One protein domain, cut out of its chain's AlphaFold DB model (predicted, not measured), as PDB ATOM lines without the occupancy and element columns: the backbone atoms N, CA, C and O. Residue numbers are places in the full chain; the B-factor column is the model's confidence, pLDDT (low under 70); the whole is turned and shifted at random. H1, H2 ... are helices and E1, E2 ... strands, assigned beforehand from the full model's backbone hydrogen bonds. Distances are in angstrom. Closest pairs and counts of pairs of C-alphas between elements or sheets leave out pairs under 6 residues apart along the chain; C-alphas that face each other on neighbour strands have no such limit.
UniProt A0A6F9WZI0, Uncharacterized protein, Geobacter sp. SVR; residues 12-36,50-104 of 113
ATOM      1  N   ALA A  12      26.422 -29.455  14.168       92.19
ATOM      2  CA  ALA A  12      25.822 -28.928  12.947       92.19
ATOM      3  C   ALA A  12      24.626 -29.786  12.514       92.19
ATOM      4  O   ALA A  12      23.596 -29.241  12.119       92.19
ATOM      5  N   TYR A  13      24.719 -31.108  12.684       93.38
ATOM      6  CA  TYR A  13      23.581 -31.999  12.468       93.38
ATOM      7  C   TYR A  13      22.432 -31.709  13.439       93.38
ATOM      8  O   TYR A  13      21.285 -31.568  13.019       93.38
ATOM      9  N   LEU A  14      22.717 -31.549  14.737       93.19
ATOM     10  CA  LEU A  14      21.674 -31.227  15.718       93.19
ATOM     11  C   LEU A  14      20.996 -29.880  15.431       93.19
ATOM     12  O   LEU A  14      19.789 -29.750  15.624       93.19
ATOM     13  N   ASP A  15      21.750 -28.883  14.971       93.56
ATOM     14  CA  ASP A  15      21.195 -27.588  14.579       93.56
ATOM     15  C   ASP A  15      20.354 -27.707  13.298       93.56
ATOM     16  O   ASP A  15      19.268 -27.132  13.232       93.56
ATOM     17  N   PHE A  16      20.777 -28.515  12.320       94.19
ATOM     18  CA  PHE A  16      19.957 -28.864  11.154       94.19
ATOM     19  C   PHE A  16      18.619 -29.489  11.577       94.19
ATOM     20  O   PHE A  16      17.568 -29.019  11.149       94.19
ATOM     21  N   ILE A  17      18.640 -30.473  12.479       94.25
ATOM     22  CA  ILE A  17      17.431 -31.147  12.972       94.25
ATOM     23  C   ILE A  17      16.478 -30.171  13.673       94.25
ATOM     24  O   ILE A  17      15.278 -30.201  13.410       94.25
ATOM     25  N   ARG A  18      16.986 -29.269  14.522       93.69
ATOM     26  CA  ARG A  18      16.151 -28.271  15.224       93.69
ATOM     27  C   ARG A  18      15.453 -27.284  14.282       93.69
ATOM     28  O   ARG A  18      14.414 -26.737  14.643       93.69
ATOM     29  N   ASN A  19      15.991 -27.084  13.080       93.25
ATOM     30  CA  ASN A  19      15.387 -26.236  12.052       93.25
ATOM     31  C   ASN A  19      14.311 -26.949  11.211       93.25
ATOM     32  O   ASN A  19      13.646 -26.305  10.400       93.25
ATOM     33  N   LEU A  20      14.109 -28.258  11.388       94.69
ATOM     34  CA  LEU A  20      13.091 -29.013  10.658       94.69
ATOM     35  C   LEU A  20      11.739 -29.015  11.388       94.69
ATOM     36  O   LEU A  20      11.689 -28.964  12.622       94.69
ATOM     37  N   PRO A  21      10.617 -29.115  10.655       95.25
ATOM     38  CA  PRO A  21       9.310 -29.306  11.267       95.25
ATOM     39  C   PRO A  21       9.202 -30.692  11.915       95.25
ATOM     40  O   PRO A  21       9.876 -31.643  11.518       95.25
ATOM     41  N   CYS A  22       8.318 -30.818  12.903       93.19
ATOM     42  CA  CYS A  22       8.070 -32.091  13.569       93.19
ATOM     43  C   CYS A  22       7.565 -33.141  12.570       93.19
ATOM     44  O   CYS A  22       6.566 -32.901  11.894       93.19
ATOM     45  N   ILE A  23       8.175 -34.330  12.538       92.81
ATOM     46  CA  ILE A  23       7.767 -35.399  11.602       92.81
ATOM     47  C   ILE A  23       6.351 -35.937  11.841       92.81
ATOM     48  O   ILE A  23       5.789 -36.585  10.968       92.81
ATOM     49  N   ILE A  24       5.776 -35.669  13.016       89.25
ATOM     50  CA  ILE A  24       4.440 -36.137  13.392       89.25
ATOM     51  C   ILE A  24       3.354 -35.155  12.943       89.25
ATOM     52  O   ILE A  24       2.326 -35.564  12.417       89.25
ATOM     53  N   CYS A  25       3.552 -33.853  13.172       89.25
ATOM     54  CA  CYS A  25       2.496 -32.850  12.979       89.25
ATOM     55  C   CYS A  25       2.897 -31.619  12.165       89.25
ATOM     56  O   CYS A  25       2.085 -30.711  12.010       89.25
ATOM     57  N   GLY A  26       4.139 -31.534  11.693       90.75
ATOM     58  CA  GLY A  26       4.618 -30.420  10.876       90.75
ATOM     59  C   GLY A  26       4.902 -29.117  11.636       90.75
ATOM     60  O   GLY A  26       5.258 -28.124  11.009       90.75
ATOM     61  N   HIS A  27       4.762 -29.079  12.966       90.62
ATOM     62  CA  HIS A  27       5.015 -27.861  13.745       90.62
ATOM     63  C   HIS A  27       6.477 -27.402  13.631       90.62
ATOM     64  O   HIS A  27       7.390 -28.209  13.814       90.62
ATOM     65  N   VAL A  28       6.679 -26.108  13.366       87.94
ATOM     66  CA  VAL A  28       7.995 -25.454  13.326       87.94
ATOM     67  C   VAL A  28       8.444 -25.131  14.750       87.94
ATOM     68  O   VAL A  28       7.672 -24.569  15.519       87.94
ATOM     69  N   GLY A  29       9.684 -25.485  15.094       84.56
ATOM     70  CA  GLY A  29      10.195 -25.436  16.468       84.56
ATOM     71  C   GLY A  29      10.354 -26.839  17.050       84.56
ATOM     72  O   GLY A  29       9.679 -27.207  18.015       84.56
ATOM     73  N   SER A  30      11.210 -27.642  16.415       90.31
ATOM     74  CA  SER A  30      11.482 -29.018  16.831       90.31
ATOM     75  C   SER A  30      12.695 -29.107  17.746       90.31
ATOM     76  O   SER A  30      13.656 -28.346  17.648       90.31
ATOM     77  N   GLU A  31      12.673 -30.111  18.605       90.62
ATOM     78  CA  GLU A  31      13.795 -30.548  19.413       90.62
ATOM     79  C   GLU A  31      14.445 -31.777  18.766       90.62
ATOM     80  O   GLU A  31      13.787 -32.566  18.080       90.62
ATOM     81  N   ALA A  32      15.751 -31.940  18.982       91.06
ATOM     82  CA  ALA A  32      16.483 -33.118  18.533       91.06
ATOM     83  C   ALA A  32      16.211 -34.290  19.486       91.06
ATOM     84  O   ALA A  32      16.803 -34.368  20.566       91.06
ATOM     85  N   HIS A  33      15.313 -35.185  19.077       89.50
ATOM     86  CA  HIS A  33      14.981 -36.404  19.807       89.50
ATOM     87  C   HIS A  33      15.951 -37.526  19.427       89.50
ATOM     88  O   HIS A  33      15.966 -37.951  18.274       89.50
ATOM     89  N   HIS A  34      16.751 -38.015  20.376       87.38
ATOM     90  CA  HIS A  34      17.663 -39.147  20.159       87.38
ATOM     91  C   HIS A  34      16.898 -40.472  20.225       87.38
ATOM     92  O   HIS A  34      16.405 -40.861  21.284       87.38
ATOM     93  N   GLU A  35      16.841 -41.191  19.107       84.00
ATOM     94  CA  GLU A  35      16.140 -42.466  19.002       84.00
ATOM     95  C   GLU A  35      17.100 -43.652  19.156       84.00
ATOM     96  O   GLU A  35      18.152 -43.734  18.522       84.00
ATOM     97  N   ALA A  36      16.713 -44.594  20.014       74.94
ATOM     98  CA  ALA A  36      17.459 -45.811  20.296       74.94
ATOM     99  C   ALA A  36      16.674 -47.027  19.782       74.94
ATOM    100  O   ALA A  36      16.310 -47.913  20.557       74.94
ATOM    101  N   ASP A  50      23.617 -38.663  14.847       87.50
ATOM    102  CA  ASP A  50      23.116 -39.245  13.591       87.50
ATOM    103  C   ASP A  50      21.824 -40.063  13.751       87.50
ATOM    104  O   ASP A  50      21.166 -40.399  12.767       87.50
ATOM    105  N   ARG A  51      21.436 -40.387  14.989       89.75
ATOM    106  CA  ARG A  51      20.195 -41.090  15.333       89.75
ATOM    107  C   ARG A  51      19.196 -40.131  15.977       89.75
ATOM    108  O   ARG A  51      18.598 -40.447  17.003       89.75
ATOM    109  N   THR A  52      19.038 -38.938  15.404       91.44
ATOM    110  CA  THR A  52      18.085 -37.933  15.897       91.44
ATOM    111  C   THR A  52      16.957 -37.638  14.918       91.44
ATOM    112  O   THR A  52      17.133 -37.677  13.701       91.44
ATOM    113  N   LEU A  53      15.780 -37.359  15.477       92.44
ATOM    114  CA  LEU A  53      14.544 -37.042  14.764       92.44
ATOM    115  C   LEU A  53      13.997 -35.689  15.253       92.44
ATOM    116  O   LEU A  53      14.079 -35.411  16.452       92.44
ATOM    117  N   PRO A  54      13.412 -34.850  14.378       94.88
ATOM    118  CA  PRO A  54      12.790 -33.603  14.800       94.88
ATOM    119  C   PRO A  54      11.393 -33.870  15.370       94.88
ATOM    120  O   PRO A  54      10.468 -34.266  14.652       94.88
ATOM    121  N   LEU A  55      11.229 -33.631  16.671       91.25
ATOM    122  CA  LEU A  55       9.941 -33.704  17.363       91.25
ATOM    123  C   LEU A  55       9.633 -32.370  18.037       91.25
ATOM    124  O   LEU A  55      10.486 -31.800  18.704       91.25
ATOM    125  N   CYS A  56       8.403 -31.869  17.913       90.50
ATOM    126  CA  CYS A  56       7.988 -30.721  18.715       90.50
ATOM    127  C   CYS A  56       7.885 -31.123  20.190       90.50
ATOM    128  O   CYS A  56       7.615 -32.286  20.498       90.50
ATOM    129  N   TYR A  57       7.989 -30.151  21.094       85.88
ATOM    130  CA  TYR A  57       7.895 -30.364  22.544       85.88
ATOM    131  C   TYR A  57       6.698 -31.237  22.966       85.88
ATOM    132  O   TYR A  57       6.798 -32.077  23.859       85.88
ATOM    133  N   ARG A  58       5.560 -31.112  22.266       83.56
ATOM    134  CA  ARG A  58       4.362 -31.924  22.534       83.56
ATOM    135  C   ARG A  58       4.580 -33.415  22.263       83.56
ATOM    136  O   ARG A  58       4.227 -34.228  23.108       83.56
ATOM    137  N   HIS A  59       5.170 -33.773  21.123       84.56
ATOM    138  CA  HIS A  59       5.455 -35.171  20.771       84.56
ATOM    139  C   HIS A  59       6.735 -35.703  21.425       84.56
ATOM    140  O   HIS A  59       6.867 -36.908  21.634       84.56
ATOM    141  N   HIS A  60       7.659 -34.809  21.777       82.88
ATOM    142  CA  HIS A  60       8.906 -35.145  22.450       82.88
ATOM    143  C   HIS A  60       8.698 -35.431  23.946       82.88
ATOM    144  O   HIS A  60       9.188 -36.444  24.439       82.88
ATOM    145  N   ALA A  61       7.948 -34.577  24.659       75.00
ATOM    146  CA  ALA A  61       7.767 -34.654  26.111       75.00
ATOM    147  C   ALA A  61       6.342 -35.049  26.561       75.00
ATOM    148  O   ALA A  61       6.213 -35.914  27.424       75.00
ATOM    149  N   PHE A  62       5.273 -34.492  25.970       62.78
ATOM    150  CA  PHE A  62       3.911 -34.487  26.567       62.78
ATOM    151  C   PHE A  62       2.885 -35.489  26.054       62.78
ATOM    152  O   PHE A  62       1.798 -35.600  26.616       62.78
ATOM    153  N   GLY A  63       3.141 -36.152  24.946       56.91
ATOM    154  CA  GLY A  63       2.204 -37.121  24.405       56.91
ATOM    155  C   GLY A  63       1.670 -38.172  25.405       56.91
ATOM    156  O   GLY A  63       2.342 -38.613  26.337       56.91
ATOM    157  N   GLY A  64       0.406 -38.542  25.206       51.78
ATOM    158  CA  GLY A  64      -0.410 -39.283  26.175       51.78
ATOM    159  C   GLY A  64      -1.768 -38.633  26.468       51.78
ATOM    160  O   GLY A  64      -2.511 -39.130  27.306       51.78
ATOM    161  N   THR A  65      -2.126 -37.547  25.774       54.12
ATOM    162  CA  THR A  65      -3.465 -36.932  25.864       54.12
ATOM    163  C   THR A  65      -4.337 -37.373  24.687       54.12
ATOM    164  O   THR A  65      -3.813 -37.718  23.628       54.12
ATOM    165  N   ALA A  66      -5.668 -37.303  24.818       52.91
ATOM    166  CA  ALA A  66      -6.605 -37.639  23.733       52.91
ATOM    167  C   ALA A  66      -6.356 -36.846  22.429       52.91
ATOM    168  O   ALA A  66      -6.685 -37.315  21.345       52.91
ATOM    169  N   ARG A  67      -5.741 -35.657  22.532       54.03
ATOM    170  CA  ARG A  67      -5.380 -34.789  21.399       54.03
ATOM    171  C   ARG A  67      -3.980 -35.065  20.826       54.03
ATOM    172  O   ARG A  67      -3.717 -34.677  19.695       54.03
ATOM    173  N   TYR A  68      -3.100 -35.711  21.592       58.53
ATOM    174  CA  TYR A  68      -1.721 -36.044  21.214       58.53
ATOM    175  C   TYR A  68      -1.405 -37.459  21.704       58.53
ATOM    176  O   TYR A  68      -0.873 -37.622  22.814       58.53
ATOM    177  N   PRO A  69      -1.798 -38.491  20.939       56.91
ATOM    178  CA  PRO A  69      -1.655 -39.864  21.380       56.91
ATOM    179  C   PRO A  69      -0.171 -40.251  21.469       56.91
ATOM    180  O   PRO A  69       0.502 -40.431  20.461       56.91
ATOM    181  N   GLY A  70       0.336 -40.404  22.693       60.16
ATOM    182  CA  GLY A  70       1.666 -40.944  22.980       60.16
ATOM    183  C   GLY A  70       2.796 -39.929  22.823       60.16
ATOM    184  O   GLY A  70       2.780 -39.081  21.936       60.16
ATOM    185  N   SER A  71       3.775 -40.018  23.723       63.94
ATOM    186  CA  SER A  71       5.035 -39.261  23.743       63.94
ATOM    187  C   SER A  71       6.177 -40.246  23.638       63.94
ATOM    188  O   SER A  71       6.046 -41.382  24.097       63.94
ATOM    189  N   ARG A  72       7.336 -39.807  23.155       54.28
ATOM    190  CA  ARG A  72       8.523 -40.651  23.253       54.28
ATOM    191  C   ARG A  72       9.122 -40.713  24.667       54.28
ATOM    192  O   ARG A  72       9.735 -41.732  24.996       54.28
ATOM    193  N   HIS A  73       8.893 -39.687  25.497       60.62
ATOM    194  CA  HIS A  73       9.278 -39.649  26.919       60.62
ATOM    195  C   HIS A  73       8.119 -39.864  27.909       60.62
ATOM    196  O   HIS A  73       8.350 -40.072  29.096       60.62
ATOM    197  N   GLY A  74       6.876 -39.832  27.441       55.06
ATOM    198  CA  GLY A  74       5.685 -40.097  28.249       55.06
ATOM    199  C   GLY A  74       5.388 -41.591  28.343       55.06
ATOM    200  O   GLY A  74       5.508 -42.341  27.374       55.06
ATOM    201  N   MET A  75       4.996 -42.028  29.536       47.03
ATOM    202  CA  MET A  75       4.556 -43.395  29.789       47.03
ATOM    203  C   MET A  75       3.195 -43.631  29.132       47.03
ATOM    204  O   MET A  75       2.196 -43.054  29.546       47.03
ATOM    205  N   GLY A  76       3.138 -44.510  28.136       51.00
ATOM    206  CA  GLY A  76       1.861 -45.026  27.653       51.00
ATOM    207  C   GLY A  76       1.928 -45.545  26.231       51.00
ATOM    208  O   GLY A  76       1.852 -44.779  25.273       51.00
ATOM    209  N   LYS A  77       1.991 -46.871  26.082       54.69
ATOM    210  CA  LYS A  77       1.476 -47.497  24.865       54.69
ATOM    211  C   LYS A  77      -0.021 -47.193  24.817       54.69
ATOM    212  O   LYS A  77      -0.761 -47.692  25.661       54.69
ATOM    213  N   LEU A  78      -0.481 -46.383  23.870       58.91
ATOM    214  CA  LEU A  78      -1.921 -46.235  23.648       58.91
ATOM    215  C   LEU A  78      -2.407 -47.429  22.835       58.91
ATOM    216  O   LEU A  78      -1.845 -47.742  21.786       58.91
ATOM    217  N   ALA A  79      -3.429 -48.119  23.344       60.66
ATOM    218  CA  ALA A  79      -4.002 -49.308  22.709       60.66
ATOM    219  C   ALA A  79      -2.949 -50.381  22.342       60.66
ATOM    220  O   ALA A  79      -3.018 -51.002  21.286       60.66
ATOM    221  N   GLY A  80      -1.920 -50.560  23.182       64.31
ATOM    222  CA  GLY A  80      -0.855 -51.547  22.960       64.31
ATOM    223  C   GLY A  80       0.180 -51.180  21.886       64.31
ATOM    224  O   GLY A  80       1.169 -51.900  21.740       64.31
ATOM    225  N   ARG A  81       0.021 -50.051  21.180       68.06
ATOM    226  CA  ARG A  81       0.962 -49.586  20.148       68.06
ATOM    227  C   ARG A  81       2.089 -48.744  20.748       68.06
ATOM    228  O   ARG A  81       1.891 -48.016  21.720       68.06
ATOM    229  N   SER A  82       3.290 -48.863  20.181       76.12
ATOM    230  CA  SER A  82       4.415 -47.971  20.498       76.12
ATOM    231  C   SER A  82       4.131 -46.552  19.995       76.12
ATOM    232  O   SER A  82       3.275 -46.373  19.134       76.12
ATOM    233  N   PHE A  83       4.872 -45.551  20.484       79.00
ATOM    234  CA  PHE A  83       4.787 -44.176  19.973       79.00
ATOM    235  C   PHE A  83       4.865 -44.132  18.438       79.00
ATOM    236  O   PHE A  83       3.970 -43.605  17.792       79.00
ATOM    237  N   TRP A  84       5.872 -44.783  17.854       84.19
ATOM    238  CA  TRP A  84       6.044 -44.868  16.403       84.19
ATOM    239  C   TRP A  84       4.891 -45.599  15.703       84.19
ATOM    240  O   TRP A  84       4.382 -45.120  14.693       84.19
ATOM    241  N   GLY A  85       4.403 -46.697  16.290       82.31
ATOM    242  CA  GLY A  85       3.266 -47.452  15.760       82.31
ATOM    243  C   GLY A  85       1.916 -46.732  15.867       82.31
ATOM    244  O   GLY A  85       0.976 -47.116  15.179       82.31
ATOM    245  N   LEU A  86       1.786 -45.699  16.707       80.69
ATOM    246  CA  LEU A  86       0.578 -44.864  16.754       80.69
ATOM    247  C   LEU A  86       0.459 -43.943  15.540       80.69
ATOM    248  O   LEU A  86      -0.660 -43.643  15.132       80.69
ATOM    249  N   TYR A  87       1.594 -43.519  14.986       83.94
ATOM    250  CA  TYR A  87       1.666 -42.590  13.859       83.94
ATOM    251  C   TYR A  87       2.079 -43.263  12.547       83.94
ATOM    252  O   TYR A  87       2.288 -42.563  11.564       83.94
ATOM    253  N   ASP A  88       2.208 -44.595  12.542       87.31
ATOM    254  CA  ASP A  88       2.677 -45.381  11.393       87.31
ATOM    255  C   ASP A  88       4.012 -44.865  10.825       87.31
ATOM    256  O   ASP A  88       4.223 -44.725   9.622       87.31
ATOM    257  N   ILE A  89       4.924 -44.513  11.733       87.56
ATOM    258  CA  ILE A  89       6.250 -44.009  11.386       87.56
ATOM    259  C   ILE A  89       7.280 -45.111  11.576       87.56
ATOM    260  O   ILE A  89       7.403 -45.676  12.662       87.56
ATOM    261  N   ASP A  90       8.095 -45.336  10.547       89.19
ATOM    262  CA  ASP A  90       9.357 -46.056  10.674       89.19
ATOM    263  C   ASP A  90      10.489 -45.072  11.048       89.19
ATOM    264  O   ASP A  90      10.958 -44.313  10.189       89.19
ATOM    265  N   PRO A  91      10.944 -45.043  12.317       87.50
ATOM    266  CA  PRO A  91      12.005 -44.135  12.737       87.50
ATOM    267  C   PRO A  91      13.344 -44.421  12.042       87.50
ATOM    268  O   PRO A  91      14.119 -43.489  11.834       87.50
ATOM    269  N   GLU A  92      13.625 -45.667  11.641       88.50
ATOM    270  CA  GLU A  92      14.875 -46.015  10.957       88.50
ATOM    271  C   GLU A  92      14.915 -45.403   9.554       88.50
ATOM    272  O   GLU A  92      15.900 -44.752   9.191       88.50
ATOM    273  N   ALA A  93      13.819 -45.524   8.799       91.25
ATOM    274  CA  ALA A  93      13.686 -44.896   7.487       91.25
ATOM    275  C   ALA A  93      13.849 -43.368   7.559       91.25
ATOM    276  O   ALA A  93      14.533 -42.766   6.722       91.25
ATOM    277  N   TRP A  94      13.277 -42.728   8.582       93.50
ATOM    278  CA  TRP A  94      13.441 -41.288   8.790       93.50
ATOM    279  C   TRP A  94      14.876 -40.895   9.130       93.50
ATOM    280  O   TRP A  94      15.379 -39.926   8.563       93.50
ATOM    281  N   ILE A  95      15.560 -41.651   9.990       91.94
ATOM    282  CA  ILE A  95      16.968 -41.398  10.318       91.94
ATOM    283  C   ILE A  95      17.838 -41.461   9.054       91.94
ATOM    284  O   ILE A  95      18.624 -40.548   8.796       91.94
ATOM    285  N   ILE A  96      17.659 -42.489   8.218       91.69
ATOM    286  CA  ILE A  96      18.389 -42.628   6.945       91.69
ATOM    287  C   ILE A  96      18.127 -41.422   6.033       91.69
ATOM    288  O   ILE A  96      19.060 -40.857   5.445       91.69
ATOM    289  N   ARG A  97      16.863 -40.995   5.935       94.44
ATOM    290  CA  ARG A  97      16.451 -39.849   5.117       94.44
ATOM    291  C   ARG A  97      17.082 -38.542   5.596       94.44
ATOM    292  O   ARG A  97      17.569 -37.777   4.767       94.44
ATOM    293  N   LEU A  98      17.083 -38.286   6.903       94.50
ATOM    294  CA  LEU A  98      17.608 -37.052   7.493       94.50
ATOM    295  C   LEU A  98      19.129 -36.966   7.377       94.50
ATOM    296  O   LEU A  98      19.644 -35.936   6.945       94.50
ATOM    297  N   ASN A  99      19.832 -38.069   7.637       93.00
ATOM    298  CA  ASN A  99      21.273 -38.151   7.414       93.00
ATOM    299  C   ASN A  99      21.617 -37.868   5.948       93.00
ATOM    300  O   ASN A  99      22.487 -37.050   5.654       93.00
ATOM    301  N   SER A 100      20.881 -38.474   5.013       93.56
ATOM    302  CA  SER A 100      21.069 -38.232   3.578       93.56
ATOM    303  C   SER A 100      20.798 -36.775   3.186       93.56
ATOM    304  O   SER A 100      21.519 -36.214   2.364       93.56
ATOM    305  N   ALA A 101      19.768 -36.151   3.764       93.62
ATOM    306  CA  ALA A 101      19.437 -34.751   3.514       93.62
ATOM    307  C   ALA A 101      20.531 -33.806   4.034       93.62
ATOM    308  O   ALA A 101      20.935 -32.896   3.313       93.62
ATOM    309  N   PHE A 102      21.060 -34.067   5.230       93.69
ATOM    310  CA  PHE A 102      22.136 -33.271   5.809       93.69
ATOM    311  C   PHE A 102      23.439 -33.364   5.005       93.69
ATOM    312  O   PHE A 102      24.077 -32.349   4.736       93.69
ATOM    313  N   GLN A 103      23.829 -34.564   4.555       89.75
ATOM    314  CA  GLN A 103      25.029 -34.701   3.716       89.75
ATOM    315  C   GLN A 103      24.898 -33.898   2.416       89.75
ATOM    316  O   GLN A 103      25.829 -33.190   2.027       89.75
ATOM    317  N   LYS A 104      23.710 -33.927   1.793       90.00
ATOM    318  CA  LYS A 104      23.402 -33.113   0.610       90.00
ATOM    319  C   LYS A 104      23.470 -31.612   0.906       90.00
ATOM    320  O   LYS A 104      24.058 -30.886   0.110       90.00
TER     321      LYS A 104
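AT A GLANCE: This is residues 12 to 36 and 50 to 104 of the 113 residues of an uncharacterized protein of Geobacter sp. SVR (UniProt A0A6F9WZI0). A short two-stranded antiparallel ribbon, E1 and E2, forms the middle, with H1 and the long helix H4 toward one end and H2, H3 and the long loop of residues 63 to 82 toward the other. The printed part has 80 residues, with named elements in the order H1 E1 E2 H2 H3 H4, class mixed. It is compact, radius of gyration of the C-alphas 12.3 A, but elongated, 39 by 22 by 18 A.

HOW THE PARTS SIT: E1, residues 30 to 34, and E2, residues 52 to 56, are antiparallel at 141 degrees; N 31 and O 55, 2.8 A apart, are within hydrogen-bond range. The closest C-alphas of H1, residues 12 to 18, and E1 are Arg 18 and Ser 30, 5.0 A; of H4, residues 91 to 104, and E2, Ile 95 and Thr 52, 6.7 A; of H2, residues 57 to 62, and E1, Tyr 57 and Glu 31, 6.7 A. H3, residues 83 to 86, is apart from both strands. In H1, H2 and H4 every O i to N i+4 pair is within hydrogen-bond range; H3 is too short for one.

IN THESE COORDINATES: H1 begins at C-alpha 12 (25.822, -28.928, 12.947); H4, 20.0 A long, ends at C-alpha 104 (23.402, -33.113, 0.610).

THE WHOLE: Residues 37 to 49 are cut out, a gap of 11.0 A between C-alphas 36 and 50. The links H1 to E1 and H2 to H3 are long. Residues 62 to 81 have pLDDT under 70.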